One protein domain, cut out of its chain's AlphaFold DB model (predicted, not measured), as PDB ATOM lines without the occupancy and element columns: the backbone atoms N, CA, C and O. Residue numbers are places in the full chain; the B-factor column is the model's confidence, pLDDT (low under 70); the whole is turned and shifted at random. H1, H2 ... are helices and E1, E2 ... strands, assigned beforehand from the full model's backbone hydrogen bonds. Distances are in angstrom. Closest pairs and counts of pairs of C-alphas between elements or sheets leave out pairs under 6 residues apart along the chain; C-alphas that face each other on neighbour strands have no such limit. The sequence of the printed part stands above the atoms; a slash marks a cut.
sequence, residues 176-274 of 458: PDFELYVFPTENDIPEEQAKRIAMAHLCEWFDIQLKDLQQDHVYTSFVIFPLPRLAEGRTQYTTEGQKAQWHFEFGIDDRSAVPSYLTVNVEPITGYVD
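This is residues 176 to 274 of the 458 residues of an uncharacterized protein of Clostridiales bacterium (UniProt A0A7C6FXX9). A small, strongly twisted sheet of three strands, E1, E4 and E5, has the helix H1 slanting over one face, while a separate two-stranded hairpin, E2 and E3, makes an arm at one end of the longest axis. The short helix H2 is near the other end, and the opening stretch, residues 176 to 190, has no named element. The printed part has 99 residues with two named helices and five named strands, in the order H1 H2 E1 E2 E3 E4 E5; the class is mixed, and both sheets, E1 - E4 - E5 and E2 - E3, are antiparallel. It is only just loose, close to compact, with a radius of gyration of the C-alphas of 15.5 A, and spans 48 by 38 by 20 A.

H1, residues 191 to 205, begins at C-alpha (49.357, -6.565, -32.148) and is 21.0 A long. H2 is residues 210 to 213, E1 218 to 224, E2 227 to 231 and E3 234 to 238. E4, residues 245 to 252, measures 21.7 A; E5, residues 260 to 266, measures 19.8 A and ends at C-alpha (42.987, 0.566, -34.862).

H1 is on the sheet E1 E4 E5 at a height of 8.5 A, over E4 and E5; its closest C-alphas to E5 are Ala 198 and Val 264, 6.0 A. Every O i to N i+4 pair in H1 is within hydrogen-bond range; H2 is too short for one. E1 pairs with E4 through N 221 and O 247, 3.0 A. The hairpin E4 and E5 has N 248 and O 264 at 3.0 A. E1 runs on into E2 at 32 degrees, and the hairpin E2 and E3 has N 229 and O 236 at 2.7 A.

The C-alphas farthest apart, Lys 211 and Glu 232, are 49.6 A apart. The printed part has no cut and no long link. Confidence is under 70 at residues 215 to 216 and 253 to 259.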
ATOM      1  N   PRO A 176      59.172  16.249 -30.000       80.69
ATOM      2  CA  PRO A 176      58.088  15.360 -29.566       80.69
ATOM      3  C   PRO A 176      56.754  15.565 -30.304       80.69
ATOM      4  O   PRO A 176      55.892  14.698 -30.279       80.69
ATOM      5  N   ASP A 177      56.577  16.709 -30.964       83.44
ATOM      6  CA  ASP A 177      55.376  17.058 -31.728       83.44
ATOM      7  C   ASP A 177      55.333  16.463 -33.154       83.44
ATOM      8  O   ASP A 177      54.417  16.765 -33.921       83.44
ATOM      9  N   PHE A 178      56.312  15.631 -33.521       85.31
ATOM     10  CA  PHE A 178      56.348  14.858 -34.771       85.31
ATOM     11  C   PHE A 178      55.726  13.467 -34.574       85.31
ATOM     12  O   PHE A 178      55.340  13.119 -33.470       85.31
ATOM     13  N   GLU A 179      55.644  12.659 -35.632       90.50
ATOM     14  CA  GLU A 179      55.231  11.253 -35.535       90.50
ATOM     15  C   GLU A 179      56.104  10.472 -34.548       90.50
ATOM     16  O   GLU A 179      57.328  10.431 -34.689       90.50
ATOM     17  N   LEU A 180      55.475   9.868 -33.539       91.69
ATOM     18  CA  LEU A 180      56.172   9.136 -32.484       91.69
ATOM     19  C   LEU A 180      55.786   7.667 -32.492       91.69
ATOM     20  O   LEU A 180      54.633   7.333 -32.224       91.69
ATOM     21  N   TYR A 181      56.768   6.796 -32.689       93.75
ATOM     22  CA  TYR A 181      56.626   5.385 -32.362       93.75
ATOM     23  C   TYR A 181      56.761   5.205 -30.852       93.75
ATOM     24  O   TYR A 181      57.666   5.763 -30.224       93.75
ATOM     25  N   VAL A 182      55.845   4.450 -30.256       92.31
ATOM     26  CA  VAL A 182      55.761   4.255 -28.805       92.31
ATOM     27  C   VAL A 182      55.502   2.789 -28.473       92.31
ATOM     28  O   VAL A 182      55.200   1.983 -29.348       92.31
ATOM     29  N   PHE A 183      55.646   2.427 -27.200       90.31
ATOM     30  CA  PHE A 183      55.347   1.077 -26.729       90.31
ATOM     31  C   PHE A 183      53.856   0.915 -26.427       90.31
ATOM     32  O   PHE A 183      53.284   1.813 -25.795       90.31
ATOM     33  N   PRO A 184      53.239  -0.221 -26.795       91.25
ATOM     34  CA  PRO A 184      51.946  -0.592 -26.244       91.25
ATOM     35  C   PRO A 184      52.071  -0.868 -24.740       91.25
ATOM     36  O   PRO A 184      53.113  -1.287 -24.231       91.25
ATOM     37  N   THR A 185      50.992  -0.607 -24.018       89.12
ATOM     38  CA  THR A 185      50.833  -0.834 -22.582       89.12
ATOM     39  C   THR A 185      49.990  -2.082 -22.322       89.12
ATOM     40  O   THR A 185      49.356  -2.620 -23.222       89.12
ATOM     41  N   GLU A 186      49.925  -2.538 -21.070       88.31
ATOM     42  CA  GLU A 186      49.116  -3.710 -20.687       88.31
ATOM     43  C   GLU A 186      47.604  -3.535 -20.926       88.31
ATOM     44  O   GLU A 186      46.874  -4.522 -20.945       88.31
ATOM     45  N   ASN A 187      47.127  -2.294 -21.081       91.69
ATOM     46  CA  ASN A 187      45.719  -2.009 -21.371       91.69
ATOM     47  C   ASN A 187      45.407  -2.020 -22.872       91.69
ATOM     48  O   ASN A 187      44.233  -1.979 -23.238       91.69
ATOM     49  N   ASP A 188      46.435  -2.021 -23.718       95.38
ATOM     50  CA  ASP A 188      46.284  -2.021 -25.164       95.38
ATOM     51  C   ASP A 188      46.098  -3.458 -25.664       95.38
ATOM     52  O   ASP A 188      46.699  -4.406 -25.149       95.38
ATOM     53  N   ILE A 189      45.270  -3.640 -26.692       96.75
ATOM     54  CA  ILE A 189      45.120  -4.940 -27.342       96.75
ATOM     55  C   ILE A 189      46.452  -5.384 -27.958       96.75
ATOM     56  O   ILE A 189      47.192  -4.547 -28.485       96.75
ATOM     57  N   PRO A 190      46.762  -6.692 -27.957       96.19
ATOM     58  CA  PRO A 190      47.956  -7.205 -28.616       96.19
ATOM     59  C   PRO A 190      47.949  -6.936 -30.126       96.19
ATOM     60  O   PRO A 190      46.892  -6.978 -30.760       96.19
ATOM     61  N   GLU A 191      49.141  -6.780 -30.707       95.44
ATOM     62  CA  GLU A 191      49.357  -6.565 -32.148       95.44
ATOM     63  C   GLU A 191      48.544  -7.534 -33.015       95.44
ATOM     64  O   GLU A 191      47.774  -7.120 -33.877       95.44
ATOM     65  N   GLU A 192      48.639  -8.836 -32.732       95.12
ATOM     66  CA  GLU A 192      47.939  -9.878 -33.488       95.12
ATOM     67  C   GLU A 192      46.413  -9.745 -33.420       95.12
ATOM     68  O   GLU A 192      45.713 -10.104 -34.368       95.12
ATOM     69  N   GLN A 193      45.868  -9.244 -32.308       97.69
ATOM     70  CA  GLN A 193      44.433  -8.988 -32.190       97.69
ATOM     71  C   GLN A 193      44.030  -7.761 -33.013       97.69
ATOM     72  O   GLN A 193      43.079  -7.840 -33.791       97.69
ATOM     73  N   ALA A 194      44.784  -6.663 -32.905       98.12
ATOM     74  CA  ALA A 194      44.568  -5.464 -33.711       98.12
ATOM     75  C   ALA A 194      44.669  -5.762 -35.217       98.12
ATOM     76  O   ALA A 194      43.823  -5.323 -35.995       98.12
ATOM     77  N   LYS A 195      45.642  -6.586 -35.621       96.75
ATOM     78  CA  LYS A 195      45.854  -6.998 -37.011       96.75
ATOM     79  C   LYS A 195      44.673  -7.790 -37.567       96.75
ATOM     80  O   LYS A 195      44.212  -7.494 -38.666       96.75
ATOM     81  N   ARG A 196      44.129  -8.756 -36.814       96.69
ATOM     82  CA  ARG A 196      42.923  -9.499 -37.236       96.69
ATOM     83  C   ARG A 196      41.714  -8.585 -37.411       96.69
ATOM     84  O   ARG A 196      40.988  -8.727 -38.392       96.69
ATOM     85  N   ILE A 197      41.516  -7.643 -36.488       97.81
ATOM     86  CA  ILE A 197      40.443  -6.645 -36.579       97.81
ATOM     87  C   ILE A 197      40.621  -5.792 -37.844       97.81
ATOM     88  O   ILE A 197      39.679  -5.654 -38.623       97.81
ATOM     89  N   ALA A 198      41.833  -5.284 -38.091       97.00
ATOM     90  CA  ALA A 198      42.149  -4.504 -39.284       97.00
ATOM     91  C   ALA A 198      41.856  -5.280 -40.579       97.00
ATOM     92  O   ALA A 198      41.168  -4.775 -41.466       97.00
ATOM     93  N   MET A 199      42.308  -6.533 -40.667       95.06
ATOM     94  CA  MET A 199      42.081  -7.389 -41.834       95.06
ATOM     95  C   MET A 199      40.596  -7.673 -42.082       95.06
ATOM     96  O   MET A 199      40.165  -7.656 -43.233       95.06
ATOM     97  N   ALA A 200      39.802  -7.906 -41.030       95.25
ATOM     98  CA  ALA A 200      38.361  -8.121 -41.165       95.25
ATOM     99  C   ALA A 200      37.655  -6.890 -41.752       95.25
ATOM    100  O   ALA A 200      36.804  -7.029 -42.629       95.25
ATOM    101  N   HIS A 201      38.049  -5.689 -41.324       95.00
ATOM    102  CA  HIS A 201      37.531  -4.450 -41.897       95.00
ATOM    103  C   HIS A 201      37.962  -4.248 -43.352       95.00
ATOM    104  O   HIS A 201      37.139  -3.833 -44.163       95.00
ATOM    105  N   LEU A 202      39.205  -4.587 -43.711       93.19
ATOM    106  CA  LEU A 202      39.639  -4.534 -45.108       93.19
ATOM    107  C   LEU A 202      38.848  -5.493 -45.997       93.19
ATOM    108  O   LEU A 202      38.433  -5.091 -47.074       93.19
ATOM    109  N   CYS A 203      38.601  -6.722 -45.539       91.62
ATOM    110  CA  CYS A 203      37.800  -7.698 -46.285       91.62
ATOM    111  C   CYS A 203      36.339  -7.252 -46.460       91.62
ATOM    112  O   CYS A 203      35.702  -7.572 -47.457       91.62
ATOM    113  N   GLU A 204      35.784  -6.552 -45.469       92.06
ATOM    114  CA  GLU A 204      34.419  -6.031 -45.530       92.06
ATOM    115  C   GLU A 204      34.326  -4.816 -46.468       92.06
ATOM    116  O   GLU A 204      33.452  -4.755 -47.326       92.06
ATOM    117  N   TRP A 205      35.233  -3.848 -46.341       91.69
ATOM    118  CA  TRP A 205      35.129  -2.565 -47.047       91.69
ATOM    119  C   TRP A 205      35.785  -2.548 -48.426       91.69
ATOM    120  O   TRP A 205      35.418  -1.731 -49.270       91.69
ATOM    121  N   PHE A 206      36.717  -3.460 -48.679       87.12
ATOM    122  CA  PHE A 206      37.374  -3.634 -49.967       87.12
ATOM    123  C   PHE A 206      37.138  -5.062 -50.451       87.12
ATOM    124  O   PHE A 206      37.011  -5.984 -49.651       87.12
ATOM    125  N   ASP A 207      37.059  -5.262 -51.766       85.00
ATOM    126  CA  ASP A 207      36.835  -6.584 -52.369       85.00
ATOM    127  C   ASP A 207      38.103  -7.456 -52.326       85.00
ATOM    128  O   ASP A 207      38.675  -7.829 -53.349       85.00
ATOM    129  N   ILE A 208      38.589  -7.715 -51.109       86.44
ATOM    130  CA  ILE A 208      39.852  -8.388 -50.817       86.44
ATOM    131  C   ILE A 208      39.567  -9.615 -49.963       86.44
ATOM    132  O   ILE A 208      38.888  -9.545 -48.939       86.44
ATOM    133  N   GLN A 209      40.110 -10.764 -50.362       85.62
ATOM    134  CA  GLN A 209      39.962 -11.985 -49.579       85.62
ATOM    135  C   GLN A 209      40.993 -12.019 -48.452       85.62
ATOM    136  O   GLN A 209      42.162 -11.695 -48.648       85.62
ATOM    137  N   LEU A 210      40.593 -12.534 -47.285       87.69
ATOM    138  CA  LEU A 210      41.470 -12.630 -46.112       87.69
ATOM    139  C   LEU A 210      42.809 -13.321 -46.411       87.69
ATOM    140  O   LEU A 210      43.848 -12.909 -45.907       87.69
ATOM    141  N   LYS A 211      42.784 -14.372 -47.238       86.62
ATOM    142  CA  LYS A 211      43.976 -15.157 -47.595       86.62
ATOM    143  C   LYS A 211      45.041 -14.331 -48.328       86.62
ATOM    144  O   LYS A 211      46.202 -14.721 -48.289       86.62
ATOM    145  N   ASP A 212      44.634 -13.263 -49.015       84.25
ATOM    146  CA  ASP A 212      45.529 -12.410 -49.794       84.25
ATOM    147  C   ASP A 212      46.263 -11.474 -48.820       84.25
ATOM    148  O   ASP A 212      47.485 -11.466 -48.778       84.25
ATOM    149  N   LEU A 213      45.537 -10.882 -47.863       85.25
ATOM    150  CA  LEU A 213      46.109 -10.084 -46.766       85.25
ATOM    151  C   LEU A 213      47.043 -10.874 -45.824       85.25
ATOM    152  O   LEU A 213      47.822 -10.279 -45.083       85.25
ATOM    153  N   GLN A 214      46.938 -12.208 -45.789       81.25
ATOM    154  CA  GLN A 214      47.793 -13.074 -44.961       81.25
ATOM    155  C   GLN A 214      49.143 -13.404 -45.609       81.25
ATOM    156  O   GLN A 214      50.044 -13.863 -44.908       81.25
ATOM    157  N   GLN A 215      49.270 -13.241 -46.928       67.94
ATOM    158  CA  GLN A 215      50.475 -13.618 -47.673       67.94
ATOM    159  C   GLN A 215      51.494 -12.478 -47.768       67.94
ATOM    160  O   GLN A 215      52.663 -12.742 -48.054       67.94
ATOM    161  N   ASP A 216      51.072 -11.247 -47.475       65.06
ATOM    162  CA  ASP A 216      51.865 -10.041 -47.686       65.06
ATOM    163  C   ASP A 216      52.628  -9.581 -46.436       65.06
ATOM    164  O   ASP A 216      52.228  -9.805 -45.287       65.06
ATOM    165  N   HIS A 217      53.762  -8.913 -46.665       76.75
ATOM    166  CA  HIS A 217      54.481  -8.206 -45.611       76.75
ATOM    167  C   HIS A 217      53.640  -7.006 -45.158       76.75
ATOM    168  O   HIS A 217      53.360  -6.105 -45.948       76.75
ATOM    169  N   VAL A 218      53.235  -7.008 -43.887       88.06
ATOM    170  CA  VAL A 218      52.427  -5.941 -43.285       88.06
ATOM    171  C   VAL A 218      53.345  -5.035 -42.482       88.06
ATOM    172  O   VAL A 218      53.873  -5.458 -41.450       88.06
ATOM    173  N   TYR A 219      53.503  -3.786 -42.924       91.88
ATOM    174  CA  TYR A 219      54.165  -2.784 -42.098       91.88
ATOM    175  C   TYR A 219      53.320  -2.568 -40.849       91.88
ATOM    176  O   TYR A 219      52.130  -2.276 -40.951       91.88
ATOM    177  N   THR A 220      53.934  -2.724 -39.680       94.75
ATOM    178  CA  THR A 220      53.237  -2.609 -38.398       94.75
ATOM    179  C   THR A 220      53.951  -1.619 -37.494       94.75
ATOM    180  O   THR A 220      55.181  -1.643 -37.369       94.75
ATOM    181  N   SER A 221      53.191  -0.731 -36.866       96.25
ATOM    182  CA  SER A 221      53.706   0.197 -35.868       96.25
ATOM    183  C   SER A 221      52.659   0.528 -34.806       96.25
ATOM    184  O   SER A 221      51.453   0.434 -35.029       96.25
ATOM    185  N   PHE A 222      53.140   0.930 -33.630       97.12
ATOM    186  CA  PHE A 222      52.321   1.545 -32.594       97.12
ATOM    187  C   PHE A 222      52.738   3.008 -32.473       97.12
ATOM    188  O   PHE A 222      53.877   3.312 -32.107       97.12
ATOM    189  N   VAL A 223      51.861   3.916 -32.900       95.81
ATOM    190  CA  VAL A 223      52.272   5.262 -33.320       95.81
ATOM    191  C   VAL A 223      51.296   6.339 -32.866       95.81
ATOM    192  O   VAL A 223      50.084   6.134 -32.819       95.81
ATOM    193  N   ILE A 224      51.835   7.509 -32.531       94.44
ATOM    194  CA  ILE A 224      51.087   8.743 -32.301       94.44
ATOM    195  C   ILE A 224      51.303   9.646 -33.515       94.44
ATOM    196  O   ILE A 224      52.390  10.202 -33.701       94.44
ATOM    197  N   PHE A 225      50.259   9.811 -34.325       91.81
ATOM    198  CA  PHE A 225      50.284  10.742 -35.449       91.81
ATOM    199  C   PHE A 225      50.064  12.182 -34.974       91.81
ATOM    200  O   PHE A 225      49.171  12.439 -34.159       91.81
ATOM    201  N   PRO A 226      50.841  13.151 -35.481       90.88
ATOM    202  CA  PRO A 226      50.655  14.538 -35.117       90.88
ATOM    203  C   PRO A 226      49.490  15.146 -35.907       90.88
ATOM    204  O   PRO A 226      49.368  14.952 -37.117       90.88
ATOM    205  N   LEU A 227      48.656  15.950 -35.245       86.25
ATOM    206  CA  LEU A 227      47.559  16.661 -35.902       86.25
ATOM    207  C   LEU A 227      47.903  18.130 -36.172       86.25
ATOM    208  O   LEU A 227      48.608  18.764 -35.377       86.25
ATOM    209  N   PRO A 228      47.379  18.710 -37.270       85.19
ATOM    210  CA  PRO A 228      47.539  20.125 -37.543       85.19
ATOM    211  C   PRO A 228      46.771  20.970 -36.514       85.19
ATOM    212  O   PRO A 228      45.579  20.790 -36.273       85.19
ATOM    213  N   ARG A 229      47.451  21.968 -35.958       83.19
ATOM    214  CA  ARG A 229      46.934  22.985 -35.045       83.19
ATOM    215  C   ARG A 229      47.263  24.368 -35.590       83.19
ATOM    216  O   ARG A 229      48.418  24.703 -35.842       83.19
ATOM    217  N   LEU A 230      46.245  25.210 -35.727       82.31
ATOM    218  CA  LEU A 230      46.437  26.626 -36.035       82.31
ATOM    219  C   LEU A 230      46.963  27.354 -34.794       82.31
ATOM    220  O   LEU A 230      46.250  27.514 -33.804       82.31
ATOM    221  N   ALA A 231      48.207  27.820 -34.864       81.00
ATOM    222  CA  ALA A 231      48.840  28.634 -33.836       81.00
ATOM    223  C   ALA A 231      49.508  29.845 -34.496       81.00
ATOM    224  O   ALA A 231      50.264  29.714 -35.457       81.00
ATOM    225  N   GLU A 232      49.182  31.046 -34.011       84.25
ATOM    226  CA  GLU A 232      49.749  32.312 -34.512       84.25
ATOM    227  C   GLU A 232      49.588  32.519 -36.036       84.25
ATOM    228  O   GLU A 232      50.437  33.106 -36.701       84.25
ATOM    229  N   GLY A 233      48.482  32.029 -36.609       84.06
ATOM    230  CA  GLY A 233      48.202  32.146 -38.045       84.06
ATOM    231  C   GLY A 233      49.031  31.214 -38.936       84.06
ATOM    232  O   GLY A 233      49.036  31.394 -40.152       84.06
ATOM    233  N   ARG A 234      49.721  30.225 -38.358       84.00
ATOM    234  CA  ARG A 234      50.431  29.164 -39.083       84.00
ATOM    235  C   ARG A 234      49.917  27.796 -38.648       84.00
ATOM    236  O   ARG A 234      49.561  27.603 -37.485       84.00
ATOM    237  N   THR A 235      49.897  26.850 -39.579       83.75
ATOM    238  CA  THR A 235      49.700  25.439 -39.245       83.75
ATOM    239  C   THR A 235      50.970  24.930 -38.576       83.75
ATOM    240  O   THR A 235      52.042  24.951 -39.175       83.75
ATOM    241  N   GLN A 236      50.846  24.526 -37.320       85.31
ATOM    242  CA  GLN A 236      51.840  23.746 -36.592       85.31
ATOM    243  C   GLN A 236      51.300  22.327 -36.437       85.31
ATOM    244  O   GLN A 236      50.097  22.122 -36.544       85.31
ATOM    245  N   TYR A 237      52.166  21.354 -36.204       84.12
ATOM    246  CA  TYR A 237      51.766  19.978 -35.924       84.12
ATOM    247  C   TYR A 237      52.033  19.688 -34.454       84.12
ATOM    248  O   TYR A 237      52.961  20.261 -33.885       84.12
ATOM    249  N   THR A 238      51.184  18.882 -33.823       84.81
ATOM    250  CA  THR A 238      51.369  18.503 -32.421       84.81
ATOM    251  C   THR A 238      50.824  17.115 -32.137       84.81
ATOM    252  O   THR A 238      49.792  16.714 -32.680       84.81
ATOM    253  N   THR A 239      51.509  16.405 -31.247       86.00
ATOM    254  CA  THR A 239      51.052  15.144 -30.652       86.00
ATOM    255  C   THR A 239      50.322  15.373 -29.324       86.00
ATOM    256  O   THR A 239      49.810  14.432 -28.720       86.00
ATOM    257  N   GLU A 240      50.212  16.626 -28.859       83.56
ATOM    258  CA  GLU A 240      49.516  16.973 -27.620       83.56
ATOM    259  C   GLU A 240      48.046  16.521 -27.678       83.56
ATOM    260  O   GLU A 240      47.270  16.926 -28.548       83.56
ATOM    261  N   GLY A 241      47.659  15.664 -26.728       84.00
ATOM    262  CA  GLY A 241      46.304  15.118 -26.630       84.00
ATOM    263  C   GLY A 241      45.963  14.052 -27.676       84.00
ATOM    264  O   GLY A 241      44.831  13.573 -27.676       84.00
ATOM    265  N   GLN A 242      46.916  13.671 -28.533       88.75
ATOM    266  CA  GLN A 242      46.752  12.561 -29.465       88.75
ATOM    267  C   GLN A 242      46.975  11.233 -28.745       88.75
ATOM    268  O   GLN A 242      47.756  11.138 -27.796       88.75
ATOM    269  N   LYS A 243      46.246  10.208 -29.180       90.75
ATOM    270  CA  LYS A 243      46.375   8.847 -28.658       90.75
ATOM    271  C   LYS A 243      47.235   8.020 -29.602       90.75
ATOM    272  O   LYS A 243      47.218   8.254 -30.808       90.75
ATOM    273  N   ALA A 244      47.950   7.052 -29.041       94.38
ATOM    274  CA  ALA A 244      48.613   6.036 -29.839       94.38
ATOM    275  C   ALA A 244      47.575   5.135 -30.518       94.38
ATOM    276  O   ALA A 244      46.467   4.952 -30.004       94.38
ATOM    277  N   GLN A 245      47.937   4.598 -31.674       97.06
ATOM    278  CA  GLN A 245      47.116   3.690 -32.459       97.06
ATOM    279  C   GLN A 245      47.984   2.557 -32.991       97.06
ATOM    280  O   GLN A 245      49.165   2.751 -33.289       97.06
ATOM    281  N   TRP A 246      47.377   1.382 -33.137       98.06
ATOM    282  CA  TRP A 246      47.939   0.347 -33.990       98.06
ATOM    283  C   TRP A 246      47.766   0.781 -35.438       98.06
ATOM    284  O   TRP A 246      46.647   1.060 -35.864       98.06
ATOM    285  N   HIS A 247      48.867   0.846 -36.172       97.25
ATOM    286  CA  HIS A 247      48.899   1.261 -37.561       97.25
ATOM    287  C   HIS A 247      49.463   0.135 -38.416       97.25
ATOM    288  O   HIS A 247      50.556  -0.377 -38.157       97.25
ATOM    289  N   PHE A 248      48.701  -0.229 -39.440       95.69
ATOM    290  CA  PHE A 248      49.048  -1.285 -40.373       95.69
ATOM    291  C   PHE A 248      49.029  -0.751 -41.799       95.69
ATOM    292  O   PHE A 248      48.052  -0.112 -42.191       95.69
ATOM    293  N   GLU A 249      50.051  -1.077 -42.588       92.62
ATOM    294  CA  GLU A 249      50.017  -0.922 -44.043       92.62
ATOM    295  C   GLU A 249      50.102  -2.302 -44.692       92.62
ATOM    296  O   GLU A 249      51.102  -3.016 -44.577       92.62
ATOM    297  N   PHE A 250      49.024  -2.686 -45.367       90.06
ATOM    298  CA  PHE A 250      48.931  -3.929 -46.114       90.06
ATOM    299  C   PHE A 250      49.313  -3.644 -47.559       90.06
ATOM    300  O   PHE A 250      48.631  -2.867 -48.232       90.06
ATOM    301  N   GLY A 251      50.405  -4.245 -48.033       83.31
ATOM    302  CA  GLY A 251      50.714  -4.236 -49.458       83.31
ATOM    303  C   GLY A 251      49.581  -4.903 -50.231       83.31
ATOM    304  O   GLY A 251      49.061  -5.924 -49.799       83.31
ATOM    305  N   ILE A 252      49.186  -4.314 -51.353       74.00
ATOM    306  CA  ILE A 252      48.309  -4.963 -52.321       74.00
ATOM    307  C   ILE A 252      49.154  -5.223 -53.562       74.00
ATOM    308  O   ILE A 252      49.810  -4.303 -54.059       74.00
ATOM    309  N   ASP A 253      49.125  -6.453 -54.075       63.19
ATOM    310  CA  ASP A 253      49.729  -6.809 -55.364       63.19
ATOM    311  C   ASP A 253      48.936  -6.165 -56.516       63.19
ATOM    312  O   ASP A 253      48.165  -6.799 -57.239       63.19
ATOM    313  N   ASP A 254      49.083  -4.852 -56.660       54.22
ATOM    314  CA  ASP A 254      48.740  -4.153 -57.882       54.22
ATOM    315  C   ASP A 254      49.947  -4.270 -58.812       54.22
ATOM    316  O   ASP A 254      51.062  -3.885 -58.466       54.22
ATOM    317  N   ARG A 255      49.738  -4.789 -60.025       46.28
ATOM    318  CA  ARG A 255      50.779  -4.983 -61.056       46.28
ATOM    319  C   ARG A 255      51.349  -3.657 -61.595       46.28
ATOM    320  O   ARG A 255      51.863  -3.608 -62.717       46.28
ATOM    321  N   SER A 256      51.211  -2.571 -60.846       47.25
ATOM    322  CA  SER A 256      51.733  -1.252 -61.132       47.25
ATOM    323  C   SER A 256      53.179  -1.118 -60.637       47.25
ATOM    324  O   SER A 256      53.668  -1.851 -59.784       47.25
ATOM    325  N   ALA A 257      53.921  -0.178 -61.229       46.81
ATOM    326  CA  ALA A 257      55.323   0.066 -60.880       46.81
ATOM    327  C   ALA A 257      55.509   0.739 -59.502       46.81
ATOM    328  O   ALA A 257      56.643   1.022 -59.117       46.81
ATOM    329  N   VAL A 258      54.417   1.036 -58.788       46.88
ATOM    330  CA  VAL A 258      54.411   1.691 -57.476       46.88
ATOM    331  C   VAL A 258      53.614   0.804 -56.520       46.88
ATOM    332  O   VAL A 258      52.434   0.587 -56.784       46.88
ATOM    333  N   PRO A 259      54.213   0.308 -55.422       56.00
ATOM    334  CA  PRO A 259      53.478  -0.452 -54.419       56.00
ATOM    335  C   PRO A 259      52.277   0.356 -53.920       56.00
ATOM    336  O   PRO A 259      52.426   1.509 -53.508       56.00
ATOM    337  N   SER A 260      51.089  -0.238 -53.990       72.88
ATOM    338  CA  SER A 260      49.884   0.325 -53.387       72.88
ATOM    339  C   SER A 260      49.675  -0.324 -52.026       72.88
ATOM    340  O   SER A 260      49.730  -1.546 -51.912       72.88
ATOM    341  N   TYR A 261      49.432   0.494 -51.004       82.50
ATOM    342  CA  TYR A 261      49.177   0.036 -49.641       82.50
ATOM    343  C   TYR A 261      47.771   0.442 -49.199       82.50
ATOM    344  O   TYR A 261      47.307   1.539 -49.531       82.50
ATOM    345  N   LEU A 262      47.116  -0.423 -48.423       88.31
ATOM    346  CA  LEU A 262      45.949  -0.058 -47.622       88.31
ATOM    347  C   LEU A 262      46.372   0.151 -46.184       88.31
ATOM    348  O   LEU A 262      46.920  -0.745 -45.543       88.31
ATOM    349  N   THR A 263      46.068   1.337 -45.682       91.50
ATOM    350  CA  THR A 263      46.340   1.711 -44.303       91.50
ATOM    351  C   THR A 263      45.115   1.456 -43.437       91.50
ATOM    352  O   THR A 263      44.001   1.830 -43.808       91.50
ATOM    353  N   VAL A 264      45.332   0.868 -42.262       95.88
ATOM    354  CA  VAL A 264      44.308   0.735 -41.225       95.88
ATOM    355  C   VAL A 264      44.869   1.170 -39.884       95.88
ATOM    356  O   VAL A 264      45.864   0.620 -39.413       95.88
ATOM    357  N   ASN A 265      44.186   2.119 -39.252       96.75
ATOM    358  CA  ASN A 265      44.423   2.491 -37.866       96.75
ATOM    359  C   ASN A 265      43.366   1.853 -36.957       96.75
ATOM    360  O   ASN A 265      42.166   1.955 -37.231       96.75
ATOM    361  N   VAL A 266      43.821   1.226 -35.873       98.19
ATOM    362  CA  VAL A 266      42.987   0.566 -34.862       98.19
ATOM    363  C   VAL A 266      43.225   1.229 -33.504       98.19
ATOM    364  O   VAL A 266      44.364   1.356 -33.043       98.19
ATOM    365  N   GLU A 267      42.147   1.663 -32.853       96.94
ATOM    366  CA  GLU A 267      42.199   2.222 -31.502       96.94
ATOM    367  C   GLU A 267      42.547   1.113 -30.498       96.94
ATOM    368  O   GLU A 267      41.909   0.057 -30.505       96.94
ATOM    369  N   PRO A 268      43.561   1.301 -29.641       96.75
ATOM    370  CA  PRO A 268      44.165   0.169 -28.953       96.75
ATOM    371  C   PRO A 268      43.424  -0.302 -27.706       96.75
ATOM    372  O   PRO A 268      43.678  -1.410 -27.253       96.75
ATOM    373  N   ILE A 269      42.500   0.482 -27.156       96.31
ATOM    374  CA  ILE A 269      41.756   0.107 -25.946       96.31
ATOM    375  C   ILE A 269      40.505  -0.698 -26.293       96.31
ATOM    376  O   ILE A 269      40.101  -1.588 -25.552       96.31
ATOM    377  N   THR A 270      39.865  -0.368 -27.410       96.38
ATOM    378  CA  THR A 270      38.568  -0.917 -27.824       96.38
ATOM    379  C   THR A 270      38.670  -1.797 -29.062       96.38
ATOM    380  O   THR A 270      37.787  -2.614 -29.314       96.38
ATOM    381  N   GLY A 271      39.737  -1.647 -29.848       97.06
ATOM    382  CA  GLY A 271      39.835  -2.226 -31.181       97.06
ATOM    383  C   GLY A 271      38.969  -1.507 -32.217       97.06
ATOM    384  O   GLY A 271      38.765  -2.048 -33.300       97.06
ATOM    385  N   TYR A 272      38.408  -0.334 -31.908       95.50
ATOM    386  CA  TYR A 272      37.575   0.402 -32.858       95.50
ATOM    387  C   TYR A 272      38.388   0.840 -34.084       95.50
ATOM    388  O   TYR A 272      39.528   1.294 -33.965       95.50
ATOM    389  N   VAL A 273      37.771   0.739 -35.259       95.19
ATOM    390  CA  VAL A 273      38.332   1.169 -36.541       95.19
ATOM    391  C   VAL A 273      37.447   2.276 -37.092       95.19
ATOM    392  O   VAL A 273      36.260   2.060 -37.329       95.19
ATOM    393  N   ASP A 274      38.027   3.457 -37.310       91.25
ATOM    394  CA  ASP A 274      37.316   4.557 -37.961       91.25
ATOM    395  C   ASP A 274      37.104   4.215 -39.438       91.25
ATOM    396  O   ASP A 274      38.036   4.260 -40.243       91.25
TER     397      ASP A 274